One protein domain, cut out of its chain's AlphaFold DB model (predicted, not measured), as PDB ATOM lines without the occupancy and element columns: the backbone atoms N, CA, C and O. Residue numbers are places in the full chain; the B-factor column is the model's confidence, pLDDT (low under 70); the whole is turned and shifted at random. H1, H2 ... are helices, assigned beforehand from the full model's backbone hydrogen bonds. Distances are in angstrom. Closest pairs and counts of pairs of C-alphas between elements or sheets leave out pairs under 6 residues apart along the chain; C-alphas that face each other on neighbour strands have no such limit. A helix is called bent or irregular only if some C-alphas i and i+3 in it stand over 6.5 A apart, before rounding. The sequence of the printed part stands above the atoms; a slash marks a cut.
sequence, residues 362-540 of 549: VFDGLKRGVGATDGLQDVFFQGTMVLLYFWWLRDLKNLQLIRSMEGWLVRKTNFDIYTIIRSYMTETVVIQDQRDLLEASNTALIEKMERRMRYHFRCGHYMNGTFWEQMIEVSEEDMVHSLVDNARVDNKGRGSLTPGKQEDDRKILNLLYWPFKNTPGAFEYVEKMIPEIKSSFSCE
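What this domain is: This is residues 362 to 540 of the 549 residues of an uncharacterized protein of Orbilia oligospora (UniProt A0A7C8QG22). Two long helices, H2 and H7, run side by side in opposite ways as the middle of this model, and beyond the beginning of H7 the chain runs from H2 into H3 and folds back through H4, as a narrow arm. Around the other end of H2 sits a cluster of H8, H11 and H12, with the hairpin of H10 and H11 reaching farther out and the short H9 close to H11; H5 packs on H2, H1 lies close to H5 and H7 with few contacts, and residues 535 to 540 stick out as a tail. The printed part has 179 residues with twelve named helices, H1 to H12 in that order, and no named strand, and its class is all helix. It is only just loose, close to compact, with a radius of gyration of the C-alphas of 19.2 A, and it spans 62 by 41 by 28 A.

Where its parts are: Find C-alpha 362 at (13.978, 50.381, -10.216), where H1, residues 362 to 367, begins. Read on to C-alpha 379 at (29.190, 47.659, 5.032); from there H2, residues 379 to 404, runs 37.0 A. H3 is residues 406 to 412, H4 is residues 415 to 424 and 14.5 A long, H5 is residues 429 to 432 and H6 is residues 435 to 439. H7, residues 443 to 463, is 30.3 A long. Then come H8, residues 467 to 473, H9, residues 476 to 480, and H10, residues 482 to 492, 16.5 A long. H10 is irregular, but only just: C-alphas 489 and 492 are 6.8 A apart. H11, residues 502 to 517, is 21.3 A long and irregular, with C-alphas 511 and 514 at 7.1 A and a kink of 35 degrees near residue 511. H12, residues 522 to 536, runs 21.1 A and ends with C-alpha 536 at (39.363, 63.922, 0.149).

How they stand to each other: Begin at H11, the hub, which touches four other helices. It touches residues 379 to 387 of H2, with Phe 380 and Ile 508 the closest C-alphas at 5.9 A, at a shallow tilt of 15 degrees, the same way. H11 and H8 touch at a steep tilt of 61 degrees, closest at the C-alphas of Met 471 and Tyr 513, 6.3 A. With its residues 507 to 511 H11 touches H10, and the two form a hairpin; the closest C-alphas, of Leu 483 and Asn 510, are 6.4 A apart. H11 and H12 only just touch, with 3 pairs of C-alphas within 8 A, and only at the corner; Phe 516 and Ala 522 come closest, with C-alphas 5.7 A apart. H8 also touches H12, closest at the C-alphas of Ile 472 and Phe 523, 6.6 A. H2 touches H7 at a shallow tilt of 22 degrees, opposite ways; the closest C-alphas are those of Val 379 and Gly 460, 4.9 A. H3 and H4 touch at a steep tilt of 59 degrees, with the C-alphas of Val 410 and Tyr 418 closest at 6.2 A. H2 and H6 are close but not clearly touching, with the C-alphas of Leu 399 and Leu 438 closest at 6.9 A. On the backbone, every O i to N i+4 pair is within hydrogen-bond range in H1, H2, H4, H6, H7, H8 and H9; H3 has 2 of 3, H10 5 of 7, H11 10 of 12 and H12 9 of 11, and H5 is too short for such a pair.

The domain as a whole: The two C-alphas farthest apart are those of Arg 411 and Lys 492, at 64.5 A. The printed part has no cut. The link from H1 to H2 is long, with 11 residues. The mean pLDDT of the printed part is 75.4; look for values under 70 at residues 362 to 377, 435, 438 to 439, 477 to 505 and 536 to 540.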
ATOM      1  N   VAL A 362      12.770  50.140 -11.033       61.22
ATOM      2  CA  VAL A 362      13.978  50.381 -10.216       61.22
ATOM      3  C   VAL A 362      14.509  51.789 -10.481       61.22
ATOM      4  O   VAL A 362      14.888  52.520  -9.562       61.22
ATOM      5  N   PHE A 363      14.427  52.218 -11.737       62.31
ATOM      6  CA  PHE A 363      14.792  53.549 -12.169       62.31
ATOM      7  C   PHE A 363      13.761  54.598 -11.803       62.31
ATOM      8  O   PHE A 363      14.158  55.737 -11.634       62.31
ATOM      9  N   ASP A 364      12.493  54.277 -11.568       61.09
ATOM     10  CA  ASP A 364      11.573  55.222 -10.929       61.09
ATOM     11  C   ASP A 364      12.016  55.556  -9.503       61.09
ATOM     12  O   ASP A 364      11.908  56.710  -9.090       61.09
ATOM     13  N   GLY A 365      12.520  54.574  -8.749       57.59
ATOM     14  CA  GLY A 365      13.112  54.798  -7.426       57.59
ATOM     15  C   GLY A 365      14.373  55.665  -7.504       57.59
ATOM     16  O   GLY A 365      14.508  56.647  -6.768       57.59
ATOM     17  N   LEU A 366      15.253  55.368  -8.468       59.41
ATOM     18  CA  LEU A 366      16.461  56.157  -8.740       59.41
ATOM     19  C   LEU A 366      16.137  57.573  -9.255       59.41
ATOM     20  O   LEU A 366      16.762  58.543  -8.823       59.41
ATOM     21  N   LYS A 367      15.141  57.732 -10.136       56.72
ATOM     22  CA  LYS A 367      14.687  59.003 -10.738       56.72
ATOM     23  C   LYS A 367      14.033  59.892  -9.692       56.72
ATOM     24  O   LYS A 367      14.462  61.034  -9.545       56.72
ATOM     25  N   ARG A 368      13.097  59.350  -8.903       51.66
ATOM     26  CA  ARG A 368      12.402  60.072  -7.822       51.66
ATOM     27  C   ARG A 368      13.320  60.487  -6.672       51.66
ATOM     28  O   ARG A 368      12.876  61.201  -5.785       51.66
ATOM     29  N   GLY A 369      14.583  60.049  -6.678       47.09
ATOM     30  CA  GLY A 369      15.566  60.454  -5.680       47.09
ATOM     31  C   GLY A 369      15.252  59.918  -4.287       47.09
ATOM     32  O   GLY A 369      15.834  60.393  -3.324       47.09
ATOM     33  N   VAL A 370      14.352  58.935  -4.169       46.00
ATOM     34  CA  VAL A 370      13.917  58.420  -2.872       46.00
ATOM     35  C   VAL A 370      15.072  57.628  -2.272       46.00
ATOM     36  O   VAL A 370      15.297  56.470  -2.621       46.00
ATOM     37  N   GLY A 371      15.811  58.293  -1.388       52.59
ATOM     38  CA  GLY A 371      16.859  57.761  -0.526       52.59
ATOM     39  C   GLY A 371      16.306  56.836   0.546       52.59
ATOM     40  O   GLY A 371      16.583  57.012   1.724       52.59
ATOM     41  N   ALA A 372      15.487  55.845   0.172       52.03
ATOM     42  CA  ALA A 372      14.925  54.887   1.130       52.03
ATOM     43  C   ALA A 372      16.013  54.131   1.918       52.03
ATOM     44  O   ALA A 372      15.703  53.475   2.908       52.03
ATOM     45  N   THR A 373      17.260  54.228   1.455       57.12
ATOM     46  CA  THR A 373      18.447  53.552   1.961       57.12
ATOM     47  C   THR A 373      19.603  54.504   2.295       57.12
ATOM     48  O   THR A 373      20.693  54.032   2.620       57.12
ATOM     49  N   ASP A 374      19.401  55.820   2.186       59.00
ATOM     50  CA  ASP A 374      20.439  56.807   2.497       59.00
ATOM     51  C   ASP A 374      20.635  56.841   4.026       59.00
ATOM     52  O   ASP A 374      19.675  56.724   4.793       59.00
ATOM     53  N   GLY A 375      21.890  56.882   4.486       59.66
ATOM     54  CA  GLY A 375      22.229  56.825   5.917       59.66
ATOM     55  C   GLY A 375      22.260  55.427   6.562       59.66
ATOM     56  O   GLY A 375      22.409  55.320   7.781       59.66
ATOM     57  N   LEU A 376      22.149  54.335   5.794       67.88
ATOM     58  CA  LEU A 376      22.295  52.975   6.335       67.88
ATOM     59  C   LEU A 376      23.741  52.645   6.726       67.88
ATOM     60  O   LEU A 376      24.650  52.676   5.898       67.88
ATOM     61  N   GLN A 377      23.937  52.238   7.979       69.81
ATOM     62  CA  GLN A 377      25.243  51.886   8.543       69.81
ATOM     63  C   GLN A 377      25.532  50.378   8.448       69.81
ATOM     64  O   GLN A 377      25.592  49.684   9.459       69.81
ATOM     65  N   ASP A 378      25.658  49.848   7.229       76.56
ATOM     66  CA  ASP A 378      25.940  48.424   6.991       76.56
ATOM     67  C   ASP A 378      26.895  48.253   5.797       76.56
ATOM     68  O   ASP A 378      26.515  48.490   4.652       76.56
ATOM     69  N   VAL A 379      28.141  47.835   6.058       81.12
ATOM     70  CA  VAL A 379      29.190  47.659   5.032       81.12
ATOM     71  C   VAL A 379      28.780  46.645   3.963       81.12
ATOM     72  O   VAL A 379      29.063  46.857   2.786       81.12
ATOM     73  N   PHE A 380      28.068  45.576   4.334       83.00
ATOM     74  CA  PHE A 380      27.595  44.574   3.379       83.00
ATOM     75  C   PHE A 380      26.552  45.167   2.428       83.00
ATOM     76  O   PHE A 380      26.615  44.956   1.212       83.00
ATOM     77  N   PHE A 381      25.630  45.970   2.968       84.06
ATOM     78  CA  PHE A 381      24.677  46.731   2.164       84.06
ATOM     79  C   PHE A 381      25.398  47.707   1.221       84.06
ATOM     80  O   PHE A 381      25.144  47.693   0.016       84.06
ATOM     81  N   GLN A 382      26.324  48.516   1.749       85.75
ATOM     82  CA  GLN A 382      27.072  49.504   0.964       85.75
ATOM     83  C   GLN A 382      27.867  48.836  -0.170       85.75
ATOM     84  O   GLN A 382      27.770  49.254  -1.323       85.75
ATOM     85  N   GLY A 383      28.579  47.747   0.134       89.31
ATOM     86  CA  GLY A 383      29.341  46.972  -0.841       89.31
ATOM     87  C   GLY A 383      28.468  46.373  -1.942       89.31
ATOM     88  O   GLY A 383      28.783  46.491  -3.127       89.31
ATOM     89  N   THR A 384      27.319  45.806  -1.569       90.19
ATOM     90  CA  THR A 384      26.356  45.267  -2.539       90.19
ATOM     91  C   THR A 384      25.808  46.359  -3.461       90.19
ATOM     92  O   THR A 384      25.722  46.165  -4.674       90.19
ATOM     93  N   MET A 385      25.460  47.525  -2.906       88.69
ATOM     94  CA  MET A 385      24.960  48.657  -3.684       88.69
ATOM     95  C   MET A 385      25.999  49.164  -4.686       88.69
ATOM     96  O   MET A 385      25.642  49.409  -5.839       88.69
ATOM     97  N   VAL A 386      27.273  49.279  -4.288       91.94
ATOM     98  CA  VAL A 386      28.367  49.655  -5.202       91.94
ATOM     99  C   VAL A 386      28.427  48.701  -6.395       91.94
ATOM    100  O   VAL A 386      28.460  49.168  -7.531       91.94
ATOM    101  N   LEU A 387      28.365  47.386  -6.165       92.56
ATOM    102  CA  LEU A 387      28.404  46.398  -7.245       92.56
ATOM    103  C   LEU A 387      27.202  46.506  -8.197       92.56
ATOM    104  O   LEU A 387      27.376  46.470  -9.415       92.56
ATOM    105  N   LEU A 388      25.989  46.678  -7.660       91.44
ATOM    106  CA  LEU A 388      24.783  46.858  -8.475       91.44
ATOM    107  C   LEU A 388      24.875  48.123  -9.338       91.44
ATOM    108  O   LEU A 388      24.646  48.062 -10.547       91.44
ATOM    109  N   TYR A 389      25.275  49.258  -8.751       90.94
ATOM    110  CA  TYR A 389      25.491  50.488  -9.516       90.94
ATOM    111  C   TYR A 389      26.574  50.315 -10.573       90.94
ATOM    112  O   TYR A 389      26.399  50.806 -11.686       90.94
ATOM    113  N   PHE A 390      27.657  49.607 -10.256       92.69
ATOM    114  CA  PHE A 390      28.732  49.332 -11.199       92.69
ATOM    115  C   PHE A 390      28.219  48.565 -12.427       92.69
ATOM    116  O   PHE A 390      28.465  48.985 -13.560       92.69
ATOM    117  N   TRP A 391      27.449  47.490 -12.224       90.88
ATOM    118  CA  TRP A 391      26.840  46.730 -13.320       90.88
ATOM    119  C   TRP A 391      25.928  47.592 -14.192       90.88
ATOM    120  O   TRP A 391      26.076  47.605 -15.416       90.88
ATOM    121  N   TRP A 392      25.022  48.349 -13.575       90.00
ATOM    122  CA  TRP A 392      24.076  49.187 -14.308       90.00
ATOM    123  C   TRP A 392      24.764  50.328 -15.056       90.00
ATOM    124  O   TRP A 392      24.426  50.610 -16.203       90.00
ATOM    125  N   LEU A 393      25.762  50.970 -14.444       91.00
ATOM    126  CA  LEU A 393      26.555  52.020 -15.082       91.00
ATOM    127  C   LEU A 393      27.320  51.495 -16.291       91.00
ATOM    128  O   LEU A 393      27.362  52.166 -17.321       91.00
ATOM    129  N   ARG A 394      27.911  50.302 -16.184       90.69
ATOM    130  CA  ARG A 394      28.612  49.661 -17.298       90.69
ATOM    131  C   ARG A 394      27.667  49.425 -18.476       90.69
ATOM    132  O   ARG A 394      27.993  49.808 -19.596       90.69
ATOM    133  N   ASP A 395      26.485  48.878 -18.218       88.75
ATOM    134  CA  ASP A 395      25.468  48.649 -19.246       88.75
ATOM    135  C   ASP A 395      24.989  49.962 -19.888       88.75
ATOM    136  O   ASP A 395      24.928  50.071 -21.113       88.75
ATOM    137  N   LEU A 396      24.725  51.001 -19.088       88.75
ATOM    138  CA  LEU A 396      24.331  52.321 -19.594       88.75
ATOM    139  C   LEU A 396      25.427  52.973 -20.451       88.75
ATOM    140  O   LEU A 396      25.126  53.548 -21.500       88.75
ATOM    141  N   LYS A 397      26.698  52.861 -20.045       89.44
ATOM    142  CA  LYS A 397      27.850  53.355 -20.817       89.44
ATOM    143  C   LYS A 397      28.033  52.579 -22.122       89.44
ATOM    144  O   LYS A 397      28.266  53.194 -23.162       89.44
ATOM    145  N   ASN A 398      27.855  51.258 -22.101       87.69
ATOM    146  CA  ASN A 398      27.878  50.427 -23.307       87.69
ATOM    147  C   ASN A 398      26.781  50.846 -24.292       87.69
ATOM    148  O   ASN A 398      27.050  51.013 -25.484       87.69
ATOM    149  N   LEU A 399      25.559  51.086 -23.802       85.81
ATOM    150  CA  LEU A 399      24.458  51.596 -24.622       85.81
ATOM    151  C   LEU A 399      24.790  52.957 -25.248       85.81
ATOM    152  O   LEU A 399      24.540  53.158 -26.438       85.81
ATOM    153  N   GLN A 400      25.396  53.873 -24.486       86.00
ATOM    154  CA  GLN A 400      25.807  55.185 -24.993       86.00
ATOM    155  C   GLN A 400      26.889  55.075 -26.078       86.00
ATOM    156  O   GLN A 400      26.802  55.759 -27.100       86.00
ATOM    157  N   LEU A 401      27.865  54.181 -25.900       85.31
ATOM    158  CA  LEU A 401      28.907  53.904 -26.891       85.31
ATOM    159  C   LEU A 401      28.319  53.327 -28.188       85.31
ATOM    160  O   LEU A 401      28.664  53.751 -29.286       85.31
ATOM    161  N   ILE A 402      27.392  52.377 -28.096       83.56
ATOM    162  CA  ILE A 402      26.743  51.791 -29.282       83.56
ATOM    163  C   ILE A 402      25.910  52.824 -30.017       83.56
ATOM    164  O   ILE A 402      25.889  52.843 -31.247       83.56
ATOM    165  N   ARG A 403      25.235  53.697 -29.271       83.19
ATOM    166  CA  ARG A 403      24.468  54.794 -29.844       83.19
ATOM    167  C   ARG A 403      25.358  55.788 -30.582       83.19
ATOM    168  O   ARG A 403      25.013  56.175 -31.692       83.19
ATOM    169  N   SER A 404      26.518  56.158 -30.037       84.19
ATOM    170  CA  SER A 404      27.448  57.043 -30.760       84.19
ATOM    171  C   SER A 404      27.970  56.405 -32.055       84.19
ATOM    172  O   SER A 404      28.239  57.104 -33.032       84.19
ATOM    173  N   MET A 405      28.023  55.070 -32.109       83.19
ATOM    174  CA  MET A 405      28.379  54.300 -33.302       83.19
ATOM    175  C   MET A 405      27.196  53.980 -34.231       83.19
ATOM    176  O   MET A 405      27.424  53.405 -35.298       83.19
ATOM    177  N   GLU A 406      25.955  54.341 -33.884       84.19
ATOM    178  CA  GLU A 406      24.733  53.933 -34.600       84.19
ATOM    179  C   GLU A 406      24.817  54.251 -36.093       84.19
ATOM    180  O   GLU A 406      24.693  53.360 -36.933       84.19
ATOM    181  N   GLY A 407      25.121  55.503 -36.446       82.75
ATOM    182  CA  GLY A 407      25.192  55.922 -37.844       82.75
ATOM    183  C   GLY A 407      26.258  55.170 -38.649       82.75
ATOM    184  O   GLY A 407      26.100  54.962 -39.851       82.75
ATOM    185  N   TRP A 408      27.354  54.740 -38.024       86.81
ATOM    186  CA  TRP A 408      28.361  53.907 -38.683       86.81
ATOM    187  C   TRP A 408      27.906  52.443 -38.788       86.81
ATOM    188  O   TRP A 408      27.963  51.868 -39.877       86.81
ATOM    189  N   LEU A 409      27.383  51.868 -37.700       82.69
ATOM    190  CA  LEU A 409      26.905  50.483 -37.638       82.69
ATOM    191  C   LEU A 409      25.744  50.234 -38.601       82.69
ATOM    192  O   LEU A 409      25.783  49.264 -39.357       82.69
ATOM    193  N   VAL A 410      24.749  51.122 -38.631       85.50
ATOM    194  CA  VAL A 410      23.579  51.015 -39.517       85.50
ATOM    195  C   VAL A 410      23.996  51.106 -40.984       85.50
ATOM    196  O   VAL A 410      23.496  50.340 -41.803       85.50
ATOM    197  N   ARG A 411      24.967  51.971 -41.321       84.81
ATOM    198  CA  ARG A 411      25.522  52.067 -42.686       84.81
ATOM    199  C   ARG A 411      26.303  50.821 -43.109       84.81
ATOM    200  O   ARG A 411      26.348  50.520 -44.298       84.81
ATOM    201  N   LYS A 412      26.966  50.134 -42.173       86.06
ATOM    202  CA  LYS A 412      27.803  48.953 -42.460       86.06
ATOM    203  C   LYS A 412      27.057  47.626 -42.377       86.06
ATOM    204  O   LYS A 412      27.473  46.668 -43.021       86.06
ATOM    205  N   THR A 413      25.997  47.562 -41.584       82.94
ATOM    206  CA  THR A 413      25.192  46.358 -41.365       82.94
ATOM    207  C   THR A 413      23.759  46.620 -41.828       82.94
ATOM    208  O   THR A 413      23.511  46.677 -43.028       82.94
ATOM    209  N   ASN A 414      22.822  46.784 -40.899       83.00
ATOM    210  CA  ASN A 414      21.478  47.316 -41.081       83.00
ATOM    211  C   ASN A 414      20.890  47.623 -39.688       83.00
ATOM    212  O   ASN A 414      21.487  47.293 -38.659       83.00
ATOM    213  N   PHE A 415      19.715  48.251 -39.645       80.94
ATOM    214  CA  PHE A 415      19.060  48.618 -38.384       80.94
ATOM    215  C   PHE A 415      18.692  47.402 -37.508       80.94
ATOM    216  O   PHE A 415      18.796  47.464 -36.282       80.94
ATOM    217  N   ASP A 416      18.326  46.273 -38.120       77.69
ATOM    218  CA  ASP A 416      17.956  45.051 -37.393       77.69
ATOM    219  C   ASP A 416      19.159  44.447 -36.652       77.69
ATOM    220  O   ASP A 416      19.066  44.099 -35.477       77.69
ATOM    221  N   ILE A 417      20.318  44.377 -37.312       77.81
ATOM    222  CA  ILE A 417      21.575  43.897 -36.726       77.81
ATOM    223  C   ILE A 417      22.044  44.855 -35.630       77.81
ATOM    224  O   ILE A 417      22.452  44.392 -34.568       77.81
ATOM    225  N   TYR A 418      21.938  46.170 -35.844       80.56
ATOM    226  CA  TYR A 418      22.205  47.162 -34.800       80.56
ATOM    227  C   TYR A 418      21.333  46.921 -33.558       80.56
ATOM    228  O   TYR A 418      21.847  46.878 -32.442       80.56
ATOM    229  N   THR A 419      20.034  46.682 -33.750       77.75
ATOM    230  CA  THR A 419      19.092  46.414 -32.655       77.75
ATOM    231  C   THR A 419      19.446  45.131 -31.900       77.75
ATOM    232  O   THR A 419      19.397  45.109 -30.670       77.75
ATOM    233  N   ILE A 420      19.862  44.083 -32.620       78.94
ATOM    234  CA  ILE A 420      20.348  42.833 -32.023       78.94
ATOM    235  C   ILE A 420      21.619  43.092 -31.207       78.94
ATOM    236  O   ILE A 420      21.652  42.750 -30.028       78.94
ATOM    237  N   ILE A 421      22.639  43.734 -31.787       77.62
ATOM    238  CA  ILE A 421      23.895  44.060 -31.087       77.62
ATOM    239  C   ILE A 421      23.601  44.869 -29.825       77.62
ATOM    240  O   ILE A 421      24.083  44.517 -28.753       77.62
ATOM    241  N   ARG A 422      22.754  45.899 -29.928       76.06
ATOM    242  CA  ARG A 422      22.338  46.732 -28.795       76.06
ATOM    243  C   ARG A 422      21.741  45.898 -27.657       76.06
ATOM    244  O   ARG A 422      22.090  46.134 -26.509       76.06
ATOM    245  N   SER A 423      20.903  44.904 -27.965       72.31
ATOM    246  CA  SER A 423      20.305  44.024 -26.947       72.31
ATOM    247  C   SER A 423      21.299  43.078 -26.260       72.31
ATOM    248  O   SER A 423      21.075  42.688 -25.121       72.31
ATOM    249  N   TYR A 424      22.408  42.730 -26.922       77.38
ATOM    250  CA  TYR A 424      23.442  41.844 -26.368       77.38
ATOM    251  C   TYR A 424      24.519  42.573 -25.556       77.38
ATOM    252  O   TYR A 424      25.375  41.924 -24.962       77.38
ATOM    253  N   MET A 425      24.508  43.903 -25.548       78.44
ATOM    254  CA  MET A 425      25.563  44.711 -24.922       78.44
ATOM    255  C   MET A 425      25.256  45.115 -23.479       78.44
ATOM    256  O   MET A 425      26.090  45.715 -22.801       78.44
ATOM    257  N   THR A 426      24.060  44.765 -23.023       80.75
ATOM    258  CA  THR A 426      23.594  44.890 -21.646       80.75
ATOM    259  C   THR A 426      23.578  43.506 -21.017       80.75
ATOM    260  O   THR A 426      22.985  42.590 -21.590       80.75
ATOM    261  N   GLU A 427      24.201  43.338 -19.855       79.00
ATOM    262  CA  GLU A 427      24.189  42.070 -19.114       79.00
ATOM    263  C   GLU A 427      23.083  42.001 -18.056       79.00
ATOM    264  O   GLU A 427      22.685  40.908 -17.662       79.00
ATOM    265  N   THR A 428      22.605  43.152 -17.586       81.19
ATOM    266  CA  THR A 428      21.657  43.257 -16.475       81.19
ATOM    267  C   THR A 428      20.215  43.217 -16.955       81.19
ATOM    268  O   THR A 428      19.839  43.872 -17.934       81.19
ATOM    269  N   VAL A 429      19.384  42.461 -16.235       76.81
ATOM    270  CA  VAL A 429      17.966  42.300 -16.575       76.81
ATOM    271  C   VAL A 429      17.241  43.633 -16.412       76.81
ATOM    272  O   VAL A 429      16.408  43.990 -17.244       76.81
ATOM    273  N   VAL A 430      17.618  44.422 -15.398       77.38
ATOM    274  CA  VAL A 430      16.961  45.701 -15.124       77.38
ATOM    275  C   VAL A 430      17.093  46.700 -16.277       77.38
ATOM    276  O   VAL A 430      16.164  47.463 -16.519       77.38
ATOM    277  N   ILE A 431      18.226  46.710 -16.992       78.44
ATOM    278  CA  ILE A 431      18.443  47.614 -18.127       78.44
ATOM    279  C   ILE A 431      17.748  47.068 -19.375       78.44
ATOM    280  O   ILE A 431      17.095  47.824 -20.093       78.44
ATOM    281  N   GLN A 432      17.853  45.757 -19.620       76.69
ATOM    282  CA  GLN A 432      17.220  45.100 -20.769       76.69
ATOM    283  C   GLN A 432      15.698  45.297 -20.789       76.69
ATOM    284  O   GLN A 432      15.117  45.541 -21.850       76.69
ATOM    285  N   ASP A 433      15.057  45.235 -19.621       74.38
ATOM    286  CA  ASP A 433      13.604  45.352 -19.489       74.38
ATOM    287  C   ASP A 433      13.079  46.791 -19.665       74.38
ATOM    288  O   ASP A 433      11.866  46.993 -19.809       74.38
ATOM    289  N   GLN A 434      13.959  47.800 -19.703       74.06
ATOM    290  CA  GLN A 434      13.583  49.209 -19.825       74.06
ATOM    291  C   GLN A 434      13.851  49.779 -21.208       74.06
ATOM    292  O   GLN A 434      14.898  50.367 -21.479       74.06
ATOM    293  N   ARG A 435      12.833  49.693 -22.070       69.31
ATOM    294  CA  ARG A 435      12.876  50.261 -23.427       69.31
ATOM    295  C   ARG A 435      13.311  51.722 -23.465       69.31
ATOM    296  O   ARG A 435      14.135  52.066 -24.304       69.31
ATOM    297  N   ASP A 436      12.824  52.546 -22.542       73.12
ATOM    298  CA  ASP A 436      13.149  53.973 -22.527       73.12
ATOM    299  C   ASP A 436      14.658  54.212 -22.351       73.12
ATOM    300  O   ASP A 436      15.222  55.088 -23.001       73.12
ATOM    301  N   LEU A 437      15.344  53.391 -21.545       73.50
ATOM    302  CA  LEU A 437      16.799  53.480 -21.355       73.50
ATOM    303  C   LEU A 437      17.585  53.028 -22.591       73.50
ATOM    304  O   LEU A 437      18.708  53.481 -22.811       73.50
ATOM    305  N   LEU A 438      17.002  52.163 -23.423       68.50
ATOM    306  CA  LEU A 438      17.606  51.734 -24.686       68.50
ATOM    307  C   LEU A 438      17.513  52.818 -25.774       68.50
ATOM    308  O   LEU A 438      18.261  52.764 -26.756       68.50
ATOM    309  N   GLU A 439      16.594  53.774 -25.626       67.94
ATOM    310  CA  GLU A 439      16.258  54.789 -26.632       67.94
ATOM    311  C   GLU A 439      16.665  56.219 -26.218       67.94
ATOM    312  O   GLU A 439      16.904  57.073 -27.079       67.94
ATOM    313  N   ALA A 440      16.816  56.499 -24.920       71.56
ATOM    314  CA  ALA A 440      17.138  57.820 -24.375       71.56
ATOM    315  C   ALA A 440      18.648  58.109 -24.263       71.56
ATOM    316  O   ALA A 440      19.503  57.221 -24.325       71.56
ATOM    317  N   SER A 441      18.992  59.400 -24.173       75.25
ATOM    318  CA  SER A 441      20.334  59.817 -23.760       75.25
ATOM    319  C   SER A 441      20.436  59.618 -22.253       75.25
ATOM    320  O   SER A 441      19.700  60.248 -21.494       75.25
ATOM    321  N   ASN A 442      21.336  58.737 -21.825       82.44
ATOM    322  CA  ASN A 442      21.423  58.324 -20.428       82.44
ATOM    323  C   ASN A 442      22.409  59.167 -19.605       82.44
ATOM    324  O   ASN A 442      22.632  58.843 -18.445       82.44
ATOM    325  N   THR A 443      22.978  60.251 -20.151       85.75
ATOM    326  CA  THR A 443      24.048  61.038 -19.504       85.75
ATOM    327  C   THR A 443      23.686  61.498 -18.091       85.75
ATOM    328  O   THR A 443      24.407  61.197 -17.147       85.75
ATOM    329  N   ALA A 444      22.532  62.150 -17.910       83.50
ATOM    330  CA  ALA A 444      22.113  62.644 -16.594       83.50
ATOM    331  C   ALA A 444      21.874  61.507 -15.583       83.50
ATOM    332  O   ALA A 444      22.147  61.649 -14.390       83.50
ATOM    333  N   LEU A 445      21.375  60.360 -16.055       82.69
ATOM    334  CA  LEU A 445      21.183  59.176 -15.221       82.69
ATOM    335  C   LEU A 445      22.527  58.546 -14.834       82.69
ATOM    336  O   LEU A 445      22.712  58.208 -13.669       82.69
ATOM    337  N   ILE A 446      23.459  58.438 -15.785       88.00
ATOM    338  CA  ILE A 446      24.828  57.960 -15.561       88.00
ATOM    339  C   ILE A 446      25.503  58.827 -14.499       88.00
ATOM    340  O   ILE A 446      25.941  58.295 -13.486       88.00
ATOM    341  N   GLU A 447      25.499  60.152 -14.654       87.12
ATOM    342  CA  GLU A 447      26.083  61.064 -13.663       87.12
ATOM    343  C   GLU A 447      25.454  60.893 -12.276       87.12
ATOM    344  O   GLU A 447      26.157  60.852 -11.263       87.12
ATOM    345  N   LYS A 448      24.124  60.766 -12.209       83.88
ATOM    346  CA  LYS A 448      23.409  60.556 -10.946       83.88
ATOM    347  C   LYS A 448      23.807  59.234 -10.284       83.88
ATOM    348  O   LYS A 448      24.015  59.193  -9.071       83.88
ATOM    349  N   MET A 449      23.913  58.160 -11.059       85.81
ATOM    350  CA  MET A 449      24.304  56.840 -10.562       85.81
ATOM    351  C   MET A 449      25.778  56.795 -10.157       85.81
ATOM    352  O   MET A 449      26.092  56.187  -9.142       85.81
ATOM    353  N   GLU A 450      26.670  57.491 -10.866       89.56
ATOM    354  CA  GLU A 450      28.076  57.629 -10.472       89.56
ATOM    355  C   GLU A 450      28.224  58.360  -9.137       89.56
ATOM    356  O   GLU A 450      28.967  57.906  -8.268       89.56
ATOM    357  N   ARG A 451      27.482  59.459  -8.932       86.25
ATOM    358  CA  ARG A 451      27.457  60.161  -7.637       86.25
ATOM    359  C   ARG A 451      26.983  59.241  -6.511       86.25
ATOM    360  O   ARG A 451      27.613  59.201  -5.459       86.25
ATOM    361  N   ARG A 452      25.926  58.457  -6.745       84.56
ATOM    362  CA  ARG A 452      25.407  57.498  -5.754       84.56
ATOM    363  C   ARG A 452      26.365  56.344  -5.483       84.56
ATOM    364  O   ARG A 452      26.565  55.989  -4.329       84.56
ATOM    365  N   MET A 453      26.993  55.790  -6.515       89.62
ATOM    366  CA  MET A 453      28.013  54.757  -6.356       89.62
ATOM    367  C   MET A 453      29.175  55.270  -5.495       89.62
ATOM    368  O   MET A 453      29.560  54.600  -4.540       89.62
ATOM    369  N   ARG A 454      29.660  56.495  -5.759       89.25
ATOM    370  CA  ARG A 454      30.684  57.155  -4.929       89.25
ATOM    371  C   ARG A 454      30.222  57.367  -3.487       89.25
ATOM    372  O   ARG A 454      31.002  57.126  -2.572       89.25
ATOM    373  N   TYR A 455      28.974  57.785  -3.278       86.56
ATOM    374  CA  TYR A 455      28.395  57.926  -1.940       86.56
ATOM    375  C   TYR A 455      28.419  56.598  -1.171       86.56
ATOM    376  O   TYR A 455      28.989  56.540  -0.085       86.56
ATOM    377  N   HIS A 456      27.901  55.511  -1.754       87.12
ATOM    378  CA  HIS A 456      27.903  54.195  -1.104       87.12
ATOM    379  C   HIS A 456      29.321  53.682  -0.834       87.12
ATOM    380  O   HIS A 456      29.586  53.127   0.232       87.12
ATOM    381  N   PHE A 457      30.258  53.924  -1.756       89.81
ATOM    382  CA  PHE A 457      31.661  53.588  -1.549       89.81
ATOM    383  C   PHE A 457      32.242  54.326  -0.332       89.81
ATOM    384  O   PHE A 457      32.837  53.694   0.547       89.81
ATOM    385  N   ARG A 458      32.028  55.649  -0.240       87.31
ATOM    386  CA  ARG A 458      32.460  56.480   0.900       87.31
ATOM    387  C   ARG A 458      31.827  56.022   2.209       87.31
ATOM    388  O   ARG A 458      32.537  55.895   3.199       87.31
ATOM    389  N   CYS A 459      30.529  55.719   2.213       84.25
ATOM    390  CA  CYS A 459      29.855  55.169   3.389       84.25
ATOM    391  C   CYS A 459      30.479  53.837   3.820       84.25
ATOM    392  O   CYS A 459      30.760  53.661   4.999       84.25
ATOM    393  N   GLY A 460      30.746  52.920   2.881       84.06
ATOM    394  CA  GLY A 460      31.429  51.659   3.177       84.06
ATOM    395  C   GLY A 460      32.808  51.875   3.809       84.06
ATOM    396  O   GLY A 460      33.116  51.247   4.816       84.06
ATOM    397  N   HIS A 461      33.587  52.823   3.275       85.81
ATOM    398  CA  HIS A 461      34.907  53.176   3.802       85.81
ATOM    399  C   HIS A 461      34.833  53.813   5.196       85.81
ATOM    400  O   HIS A 461      35.596  53.453   6.079       85.81
ATOM    401  N   TYR A 462      33.892  54.729   5.426       83.56
ATOM    402  CA  TYR A 462      33.707  55.352   6.738       83.56
ATOM    403  C   TYR A 462      33.339  54.321   7.817       83.56
ATOM    404  O   TYR A 462      33.818  54.401   8.943       83.56
ATOM    405  N   MET A 463      32.502  53.338   7.470       79.50
ATOM    406  CA  MET A 463      32.083  52.282   8.398       79.50
ATOM    407  C   MET A 463      33.197  51.266   8.676       79.50
ATOM    408  O   MET A 463      33.298  50.755   9.789       79.50
ATOM    409  N   ASN A 464      34.021  50.958   7.671       80.81
ATOM    410  CA  ASN A 464      35.196  50.108   7.811       80.81
ATOM    411  C   ASN A 464      36.314  50.612   6.879       80.81
ATOM    412  O   ASN A 464      36.313  50.342   5.674       80.81
ATOM    413  N   GLY A 465      37.276  51.332   7.465       79.69
ATOM    414  CA  GLY A 465      38.345  52.027   6.738       79.69
ATOM    415  C   GLY A 465      39.210  51.119   5.868       79.69
ATOM    416  O   GLY A 465      39.692  51.552   4.825       79.69
ATOM    417  N   THR A 466      39.357  49.848   6.240       84.88
ATOM    418  CA  THR A 466      40.213  48.891   5.529       84.88
ATOM    419  C   THR A 466      39.425  47.916   4.659       84.88
ATOM    420  O   THR A 466      40.033  47.150   3.922       84.88
ATOM    421  N   PHE A 467      38.087  47.944   4.674       85.81
ATOM    422  CA  PHE A 467      37.258  46.983   3.935       85.81
ATOM    423  C   PHE A 467      37.590  46.921   2.438       85.81
ATOM    424  O   PHE A 467      37.780  45.844   1.876       85.81
ATOM    425  N   TRP A 468      37.679  48.085   1.788       90.19
ATOM    426  CA  TRP A 468      37.973  48.165   0.357       90.19
ATOM    427  C   TRP A 468      39.399  47.728   0.023       90.19
ATOM    428  O   TRP A 468      39.609  47.100  -1.007       90.19
ATOM    429  N   GLU A 469      40.358  48.014   0.906       89.06
ATOM    430  CA  GLU A 469      41.757  47.589   0.770       89.06
ATOM    431  C   GLU A 469      41.870  46.072   0.912       89.06
ATOM    432  O   GLU A 469      42.420  45.395   0.051       89.06
ATOM    433  N   GLN A 470      41.224  45.511   1.933       86.94
ATOM    434  CA  GLN A 470      41.142  44.068   2.129       86.94
ATOM    435  C   GLN A 470      40.489  43.369   0.931       86.94
ATOM    436  O   GLN A 470      40.888  42.261   0.587       86.94
ATOM    437  N   MET A 471      39.512  43.997   0.267       86.88
ATOM    438  CA  MET A 471      38.838  43.403  -0.895       86.88
ATOM    439  C   MET A 471      39.784  43.189  -2.078       86.88
ATOM    440  O   MET A 471      39.613  42.212  -2.807       86.88
ATOM    441  N   ILE A 472      40.771  44.071  -2.251       87.06
ATOM    442  CA  ILE A 472      41.744  44.006  -3.349       87.06
ATOM    443  C   ILE A 472      43.033  43.267  -2.954       87.06
ATOM    444  O   ILE A 472      43.644  42.625  -3.804       87.06
ATOM    445  N   GLU A 473      43.430  43.310  -1.680       84.62
ATOM    446  CA  GLU A 473      44.684  42.718  -1.189       84.62
ATOM    447  C   GLU A 473      44.568  41.233  -0.822       84.62
ATOM    448  O   GLU A 473      45.584  40.539  -0.744       84.62
ATOM    449  N   VAL A 474      43.357  40.722  -0.577       79.00
ATOM    450  CA  VAL A 474      43.191  39.334  -0.128       79.00
ATOM    451  C   VAL A 474      43.581  38.339  -1.227       79.00
ATOM    452  O   VAL A 474      43.162  38.449  -2.386       79.00
ATOM    453  N   SER A 475      44.387  37.340  -0.860       71.62
ATOM    454  CA  SER A 475      44.811  36.303  -1.798       71.62
ATOM    455  C   SER A 475      43.632  35.393  -2.162       71.62
ATOM    456  O   SER A 475      42.778  35.089  -1.328       71.62
ATOM    457  N   GLU A 476      43.570  34.922  -3.411       72.44
ATOM    458  CA  GLU A 476      42.510  33.992  -3.839       72.44
ATOM    459  C   GLU A 476      42.523  32.697  -3.007       72.44
ATOM    460  O   GLU A 476      41.468  32.155  -2.675       72.44
ATOM    461  N   GLU A 477      43.711  32.229  -2.614       64.62
ATOM    462  CA  GLU A 477      43.903  31.032  -1.790       64.62
ATOM    463  C   GLU A 477      43.263  31.184  -0.400       64.62
ATOM    464  O   GLU A 477      42.630  30.245   0.090       64.62
ATOM    465  N   ASP A 478      43.320  32.384   0.185       63.66
ATOM    466  CA  ASP A 478      42.693  32.698   1.475       63.66
ATOM    467  C   ASP A 478      41.157  32.789   1.400       63.66
ATOM    468  O   ASP A 478      40.480  32.652   2.427       63.66
ATOM    469  N   MET A 479      40.601  32.981   0.195       65.19
ATOM    470  CA  MET A 479      39.160  33.143  -0.054       65.19
ATOM    471  C   MET A 479      38.467  31.841  -0.472       65.19
ATOM    472  O   MET A 479      37.328  31.594  -0.070       65.19
ATOM    473  N   VAL A 480      39.144  30.970  -1.236       54.38
ATOM    474  CA  VAL A 480      38.600  29.679  -1.720       54.38
ATOM    475  C   VAL A 480      38.238  28.725  -0.575       54.38
ATOM    476  O   VAL A 480      37.349  27.891  -0.727       54.38
ATOM    477  N   HIS A 481      38.892  28.842   0.581       48.69
ATOM    478  CA  HIS A 481      38.597  28.008   1.749       48.69
ATOM    479  C   HIS A 481      37.488  28.575   2.645       48.69
ATOM    480  O   HIS A 481      36.960  27.872   3.501       48.69
ATOM    481  N   SER A 482      37.082  29.826   2.441       57.12
ATOM    482  CA  SER A 482      36.414  30.561   3.504       57.12
ATOM    483  C   SER A 482      34.885  30.520   3.475       57.12
ATOM    484  O   SER A 482      34.302  30.699   4.532       57.12
ATOM    485  N   LEU A 483      34.186  30.276   2.357       59.19
ATOM    486  CA  LEU A 483      32.705  30.308   2.351       59.19
ATOM    487  C   LEU A 483      32.082  29.104   3.076       59.19
ATOM    488  O   LEU A 483      31.126  29.262   3.845       59.19
ATOM    489  N   VAL A 484      32.629  27.904   2.870       57.59
ATOM    490  CA  VAL A 484      32.272  26.713   3.658       57.59
ATOM    491  C   VAL A 484      32.760  26.825   5.104       57.59
ATOM    492  O   VAL A 484      32.032  26.435   6.019       57.59
ATOM    493  N   ASP A 485      33.945  27.390   5.342       57.69
ATOM    494  CA  ASP A 485      34.465  27.552   6.702       57.69
ATOM    495  C   ASP A 485      33.708  28.632   7.495       57.69
ATOM    496  O   ASP A 485      33.417  28.422   8.672       57.69
ATOM    497  N   ASN A 486      33.230  29.703   6.856       58.62
ATOM    498  CA  ASN A 486      32.342  30.702   7.467       58.62
ATOM    499  C   ASN A 486      31.036  30.058   7.946       58.62
ATOM    500  O   ASN A 486      30.640  30.248   9.098       58.62
ATOM    501  N   ALA A 487      30.430  29.201   7.116       58.03
ATOM    502  CA  ALA A 487      29.236  28.445   7.492       58.03
ATOM    503  C   ALA A 487      29.490  27.479   8.670       58.03
ATOM    504  O   ALA A 487      28.572  27.189   9.439       58.03
ATOM    505  N   ARG A 488      30.727  26.984   8.840       53.31
ATOM    506  CA  ARG A 488      31.138  26.149   9.985       53.31
ATOM    507  C   ARG A 488      31.419  26.968  11.249       53.31
ATOM    508  O   ARG A 488      31.219  26.452  12.349       53.31
ATOM    509  N   VAL A 489      31.870  28.214  11.123       52.44
ATOM    510  CA  VAL A 489      32.132  29.123  12.255       52.44
ATOM    511  C   VAL A 489      30.825  29.699  12.825       52.44
ATOM    512  O   VAL A 489      30.698  29.839  14.042       52.44
ATOM    513  N   ASP A 490      29.799  29.898  11.990       53.59
ATOM    514  CA  ASP A 490      28.449  30.344  12.396       53.59
ATOM    515  C   ASP A 490      27.686  29.357  13.308       53.59
ATOM    516  O   ASP A 490      26.585  29.657  13.788       53.59
ATOM    517  N   ASN A 491      28.275  28.192  13.604       47.50
ATOM    518  CA  ASN A 491      27.769  27.190  14.549       47.50
ATOM    519  C   ASN A 491      27.639  27.708  16.000       47.50
ATOM    520  O   ASN A 491      27.042  27.025  16.827       47.50
ATOM    521  N   LYS A 492      28.176  28.895  16.334       45.19
ATOM    522  CA  LYS A 492      28.108  29.499  17.683       45.19
ATOM    523  C   LYS A 492      26.978  30.526  17.889       45.19
ATOM    524  O   LYS A 492      26.908  31.142  18.952       45.19
ATOM    525  N   GLY A 493      26.072  30.697  16.921       42.78
ATOM    526  CA  GLY A 493      24.756  31.315  17.159       42.78
ATOM    527  C   GLY A 493      24.725  32.819  17.484       42.78
ATOM    528  O   GLY A 493      23.748  33.294  18.058       42.78
ATOM    529  N   ARG A 494      25.747  33.600  17.125       39.31
ATOM    530  CA  ARG A 494      25.727  35.078  17.191       39.31
ATOM    531  C   ARG A 494      26.488  35.601  15.969       39.31
ATOM    532  O   ARG A 494      27.563  35.090  15.711       39.31
ATOM    533  N   GLY A 495      26.030  36.560  15.179       44.19
ATOM    534  CA  GLY A 495      24.850  37.404  15.250       44.19
ATOM    535  C   GLY A 495      24.706  38.162  13.926       44.19
ATOM    536  O   GLY A 495      25.237  37.735  12.909       44.19
ATOM    537  N   SER A 496      23.996  39.286  13.963       45.28
ATOM    538  CA  SER A 496      24.061  40.319  12.926       45.28
ATOM    539  C   SER A 496      25.517  40.643  12.593       45.28
ATOM    540  O   SER A 496      26.282  40.940  13.514       45.28
ATOM    541  N   LEU A 497      25.868  40.650  11.304       51.56
ATOM    542  CA  LEU A 497      27.129  41.207  10.816       51.56
ATOM    543  C   LEU A 497      27.269  42.625  11.381       51.56
ATOM    544  O   LEU A 497      26.482  43.510  11.049       51.56
ATOM    545  N   THR A 498      28.189  42.808  12.326       48.53
ATOM    546  CA  THR A 498      28.433  44.113  12.944       48.53
ATOM    547  C   THR A 498      29.770  44.620  12.414       48.53
ATOM    548  O   THR A 498      30.783  43.972  12.686       48.53
ATOM    549  N   PRO A 499      29.801  45.737  11.665       47.84
ATOM    550  CA  PRO A 499      31.050  46.298  11.155       47.84
ATOM    551  C   PRO A 499      32.080  46.516  12.274       47.84
ATOM    552  O   PRO A 499      31.721  46.966  13.366       47.84
ATOM    553  N   GLY A 500      33.353  46.198  12.011       49.84
ATOM    554  CA  GLY A 500      34.470  46.459  12.929       49.84
ATOM    555  C   GLY A 500      34.857  45.295  13.849       49.84
ATOM    556  O   GLY A 500      35.769  45.435  14.668       49.84
ATOM    557  N   LYS A 501      34.202  44.133  13.729       60.50
ATOM    558  CA  LYS A 501      34.699  42.869  14.290       60.50
ATOM    559  C   LYS A 501      35.417  42.086  13.200       60.50
ATOM    560  O   LYS A 501      34.798  41.685  12.221       60.50
ATOM    561  N   GLN A 502      36.687  41.765  13.436       59.41
ATOM    562  CA  GLN A 502      37.566  41.118  12.455       59.41
ATOM    563  C   GLN A 502      36.979  39.834  11.822       59.41
ATOM    564  O   GLN A 502      37.178  39.588  10.634       59.41
ATOM    565  N   GLU A 503      36.237  39.021  12.586       63.19
ATOM    566  CA  GLU A 503      35.573  37.814  12.064       63.19
ATOM    567  C   GLU A 503      34.364  38.128  11.165       63.19
ATOM    568  O   GLU A 503      34.169  37.457  10.151       63.19
ATOM    569  N   ASP A 504      33.567  39.147  11.501       65.19
ATOM    570  CA  ASP A 504      32.387  39.549  10.723       65.19
ATOM    571  C   ASP A 504      32.810  40.267   9.435       65.19
ATOM    572  O   ASP A 504      32.273  39.983   8.364       65.19
ATOM    573  N   ASP A 505      33.837  41.115   9.509       67.06
ATOM    574  CA  ASP A 505      34.408  41.803   8.350       67.06
ATOM    575  C   ASP A 505      34.957  40.793   7.328       67.06
ATOM    576  O   ASP A 505      34.673  40.898   6.132       67.06
ATOM    577  N   ARG A 506      35.644  39.734   7.789       71.38
ATOM    578  CA  ARG A 506      36.107  38.646   6.913       71.38
ATOM    579  C   ARG A 506      34.938  37.898   6.267       71.38
ATOM    580  O   ARG A 506      35.025  37.533   5.096       71.38
ATOM    581  N   LYS A 507      33.829  37.665   6.976       73.88
ATOM    582  CA  LYS A 507      32.632  37.031   6.386       73.88
ATOM    583  C   LYS A 507      32.002  37.903   5.302       73.88
ATOM    584  O   LYS A 507      31.734  37.394   4.215       73.88
ATOM    585  N   ILE A 508      31.821  39.200   5.563       75.69
ATOM    586  CA  ILE A 508      31.318  40.176   4.578       75.69
ATOM    587  C   ILE A 508      32.204  40.164   3.333       75.69
ATOM    588  O   ILE A 508      31.695  40.058   2.214       75.69
ATOM    589  N   LEU A 509      33.523  40.215   3.536       79.06
ATOM    590  CA  LEU A 509      34.515  40.172   2.469       79.06
ATOM    591  C   LEU A 509      34.311  38.947   1.575       79.06
ATOM    592  O   LEU A 509      34.210  39.082   0.363       79.06
ATOM    593  N   ASN A 510      34.164  37.759   2.162       76.69
ATOM    594  CA  ASN A 510      33.979  36.511   1.417       76.69
ATOM    595  C   ASN A 510      32.718  36.469   0.563       76.69
ATOM    596  O   ASN A 510      32.738  35.931  -0.544       76.69
ATOM    597  N   LEU A 511      31.621  37.023   1.074       79.12
ATOM    598  CA  LEU A 511      30.344  37.019   0.370       79.12
ATOM    599  C   LEU A 511      30.347  37.970  -0.834       79.12
ATOM    600  O   LEU A 511      29.637  37.715  -1.806       79.12
ATOM    601  N   LEU A 512      31.143  39.043  -0.784       85.12
ATOM    602  CA  LEU A 512      31.215  40.058  -1.840       85.12
ATOM    603  C   LEU A 512      32.420  39.897  -2.774       85.12
ATOM    604  O   LEU A 512      32.327  40.280  -3.939       85.12
ATOM    605  N   TYR A 513      33.512  39.287  -2.315       86.19
ATOM    606  CA  TYR A 513      34.765  39.178  -3.063       86.19
ATOM    607  C   TYR A 513      34.572  38.567  -4.443       86.19
ATOM    608  O   TYR A 513      34.915  39.183  -5.444       86.19
ATOM    609  N   TRP A 514      33.980  37.377  -4.518       82.94
ATOM    610  CA  TRP A 514      33.783  36.682  -5.786       82.94
ATOM    611  C   TRP A 514      32.843  37.424  -6.742       82.94
ATOM    612  O   TRP A 514      33.194  37.533  -7.916       82.94
ATOM    613  N   PRO A 515      31.684  37.961  -6.305       86.06
ATOM    614  CA  PRO A 515      30.888  38.854  -7.142       86.06
ATOM    615  C   PRO A 515      31.681  40.028  -7.732       86.06
ATOM    616  O   PRO A 515      31.556  40.293  -8.929       86.06
ATOM    617  N   PHE A 516      32.527  40.697  -6.942       89.38
ATOM    618  CA  PHE A 516      33.377  41.781  -7.446       89.38
ATOM    619  C   PHE A 516      34.479  41.261  -8.380       89.38
ATOM    620  O   PHE A 516      34.608  41.751  -9.496       89.38
ATOM    621  N   LYS A 517      35.218  40.226  -7.977       86.19
ATOM    622  CA  LYS A 517      36.315  39.619  -8.745       86.19
ATOM    623  C   LYS A 517      35.858  39.123 -10.116       86.19
ATOM    624  O   LYS A 517      36.552  39.299 -11.113       86.19
ATOM    625  N   ASN A 518      34.676  38.513 -10.173       82.88
ATOM    626  CA  ASN A 518      34.084  37.998 -11.407       82.88
ATOM    627  C   ASN A 518      33.426  39.093 -12.258       82.88
ATOM    628  O   ASN A 518      32.914  38.797 -13.340       82.88
ATOM    629  N   THR A 519      33.416  40.340 -11.784       86.62
ATOM    630  CA  THR A 519      32.898  41.493 -12.516       86.62
ATOM    631  C   THR A 519      34.060  42.265 -13.147       86.62
ATOM    632  O   THR A 519      34.807  42.934 -12.434       86.62
ATOM    633  N   PRO A 520      34.205  42.238 -14.486       85.62
ATOM    634  CA  PRO A 520      35.271  42.968 -15.168       85.62
ATOM    635  C   PRO A 520      35.243  44.466 -14.844       85.62
ATOM    636  O   PRO A 520      34.195  45.101 -15.003       85.62
ATOM    637  N   GLY A 521      36.384  45.030 -14.438       87.88
ATOM    638  CA  GLY A 521      36.529  46.453 -14.125       87.88
ATOM    639  C   GLY A 521      36.160  46.842 -12.688       87.88
ATOM    640  O   GLY A 521      36.356  48.001 -12.317       87.88
ATOM    641  N   ALA A 522      35.571  45.939 -11.892       91.12
ATOM    642  CA  ALA A 522      35.086  46.284 -10.555       91.12
ATOM    643  C   ALA A 522      36.231  46.455  -9.550       91.12
ATOM    644  O   ALA A 522      36.191  47.379  -8.742       91.12
ATOM    645  N   PHE A 523      37.259  45.605  -9.613       90.81
ATOM    646  CA  PHE A 523      38.449  45.740  -8.767       90.81
ATOM    647  C   PHE A 523      39.249  46.985  -9.139       90.81
ATOM    648  O   PHE A 523      39.586  47.770  -8.263       90.81
ATOM    649  N   GLU A 524      39.440  47.238 -10.432       91.56
ATOM    650  CA  GLU A 524      40.132  48.425 -10.935       91.56
ATOM    651  C   GLU A 524      39.412  49.716 -10.510       91.56
ATOM    652  O   GLU A 524      40.041  50.733 -10.214       91.56
ATOM    653  N   TYR A 525      38.077  49.683 -10.442       91.38
ATOM    654  CA  TYR A 525      37.298  50.778  -9.875       91.38
ATOM    655  C   TYR A 525      37.582  50.973  -8.381       91.38
ATOM    656  O   TYR A 525      37.826  52.103  -7.963       91.38
ATOM    657  N   VAL A 526      37.585  49.899  -7.585       91.56
ATOM    658  CA  VAL A 526      37.897  49.968  -6.145       91.56
ATOM    659  C   VAL A 526      39.309  50.514  -5.919       91.56
ATOM    660  O   VAL A 526      39.472  51.472  -5.164       91.56
ATOM    661  N   GLU A 527      40.307  49.979  -6.626       90.69
ATOM    662  CA  GLU A 527      41.707  50.420  -6.572       90.69
ATOM    663  C   GLU A 527      41.852  51.912  -6.872       90.69
ATOM    664  O   GLU A 527      42.559  52.627  -6.162       90.69
ATOM    665  N   LYS A 528      41.145  52.407  -7.893       91.69
ATOM    666  CA  LYS A 528      41.167  53.824  -8.261       91.69
ATOM    667  C   LYS A 528      40.517  54.719  -7.200       91.69
ATOM    668  O   LYS A 528      40.999  55.821  -6.955       91.69
ATOM    669  N   MET A 529      39.425  54.270  -6.585       90.44
ATOM    670  CA  MET A 529      38.647  55.086  -5.645       90.44
ATOM    671  C   MET A 529      39.286  55.202  -4.254       90.44
ATOM    672  O   MET A 529      39.047  56.198  -3.569       90.44
ATOM    673  N   ILE A 530      40.088  54.218  -3.822       89.06
ATOM    674  CA  ILE A 530      40.740  54.237  -2.498       89.06
ATOM    675  C   ILE A 530      41.619  55.496  -2.315       89.06
ATOM    676  O   ILE A 530      41.400  56.220  -1.337       89.06
ATOM    677  N   PRO A 531      42.565  55.825  -3.224       86.31
ATOM    678  CA  PRO A 531      43.357  57.051  -3.127       86.31
ATOM    679  C   PRO A 531      42.513  58.325  -3.149       86.31
ATOM    680  O   PRO A 531      42.755  59.212  -2.334       86.31
ATOM    681  N   GLU A 532      41.509  58.407  -4.032       85.31
ATOM    682  CA  GLU A 532      40.642  59.590  -4.171       85.31
ATOM    683  C   GLU A 532      39.953  59.935  -2.842       85.31
ATOM    684  O   GLU A 532      39.864  61.101  -2.446       85.31
ATOM    685  N   ILE A 533      39.506  58.913  -2.113       81.81
ATOM    686  CA  ILE A 533      38.828  59.097  -0.834       81.81
ATOM    687  C   ILE A 533      39.804  59.485   0.269       81.81
ATOM    688  O   ILE A 533      39.532  60.437   1.002       81.81
ATOM    689  N   LYS A 534      40.962  58.820   0.347       77.88
ATOM    690  CA  LYS A 534      42.020  59.180   1.300       77.88
ATOM    691  C   LYS A 534      42.480  60.626   1.120       77.88
ATOM    692  O   LYS A 534      42.658  61.320   2.115       77.88
ATOM    693  N   SER A 535      42.596  61.100  -0.125       70.25
ATOM    694  CA  SER A 535      42.907  62.506  -0.401       70.25
ATOM    695  C   SER A 535      41.777  63.453   0.007       70.25
ATOM    696  O   SER A 535      42.048  64.499   0.586       70.25
ATOM    697  N   SER A 536      40.511  63.074  -0.210       61.50
ATOM    698  CA  SER A 536      39.363  63.922   0.149       61.50
ATOM    699  C   SER A 536      39.126  64.055   1.656       61.50
ATOM    700  O   SER A 536      38.531  65.033   2.081       61.50
ATOM    701  N   PHE A 537      39.610  63.110   2.469       55.84
ATOM    702  CA  PHE A 537      39.612  63.234   3.933       55.84
ATOM    703  C   PHE A 537      40.820  64.017   4.474       55.84
ATOM    704  O   PHE A 537      40.827  64.378   5.644       55.84
ATOM    705  N   SER A 538      41.841  64.261   3.642       45.53
ATOM    706  CA  SER A 538      43.043  65.028   4.005       45.53
ATOM    707  C   SER A 538      42.981  66.510   3.621       45.53
ATOM    708  O   SER A 538      43.884  67.263   3.975       45.53
ATOM    709  N   CYS A 539      41.930  66.926   2.911       35.56
ATOM    710  CA  CYS A 539      41.608  68.328   2.678       35.56
ATOM    711  C   CYS A 539      40.516  68.727   3.675       35.56
ATOM    712  O   CYS A 539      39.356  68.361   3.503       35.56
ATOM    713  N   GLU A 540      40.909  69.413   4.747       37.91
ATOM    714  CA  GLU A 540      39.977  70.212   5.543       37.91
ATOM    715  C   GLU A 540      39.298  71.240   4.614       37.91
ATOM    716  O   GLU A 540      39.966  71.850   3.779       37.91
TER     717      GLU A 540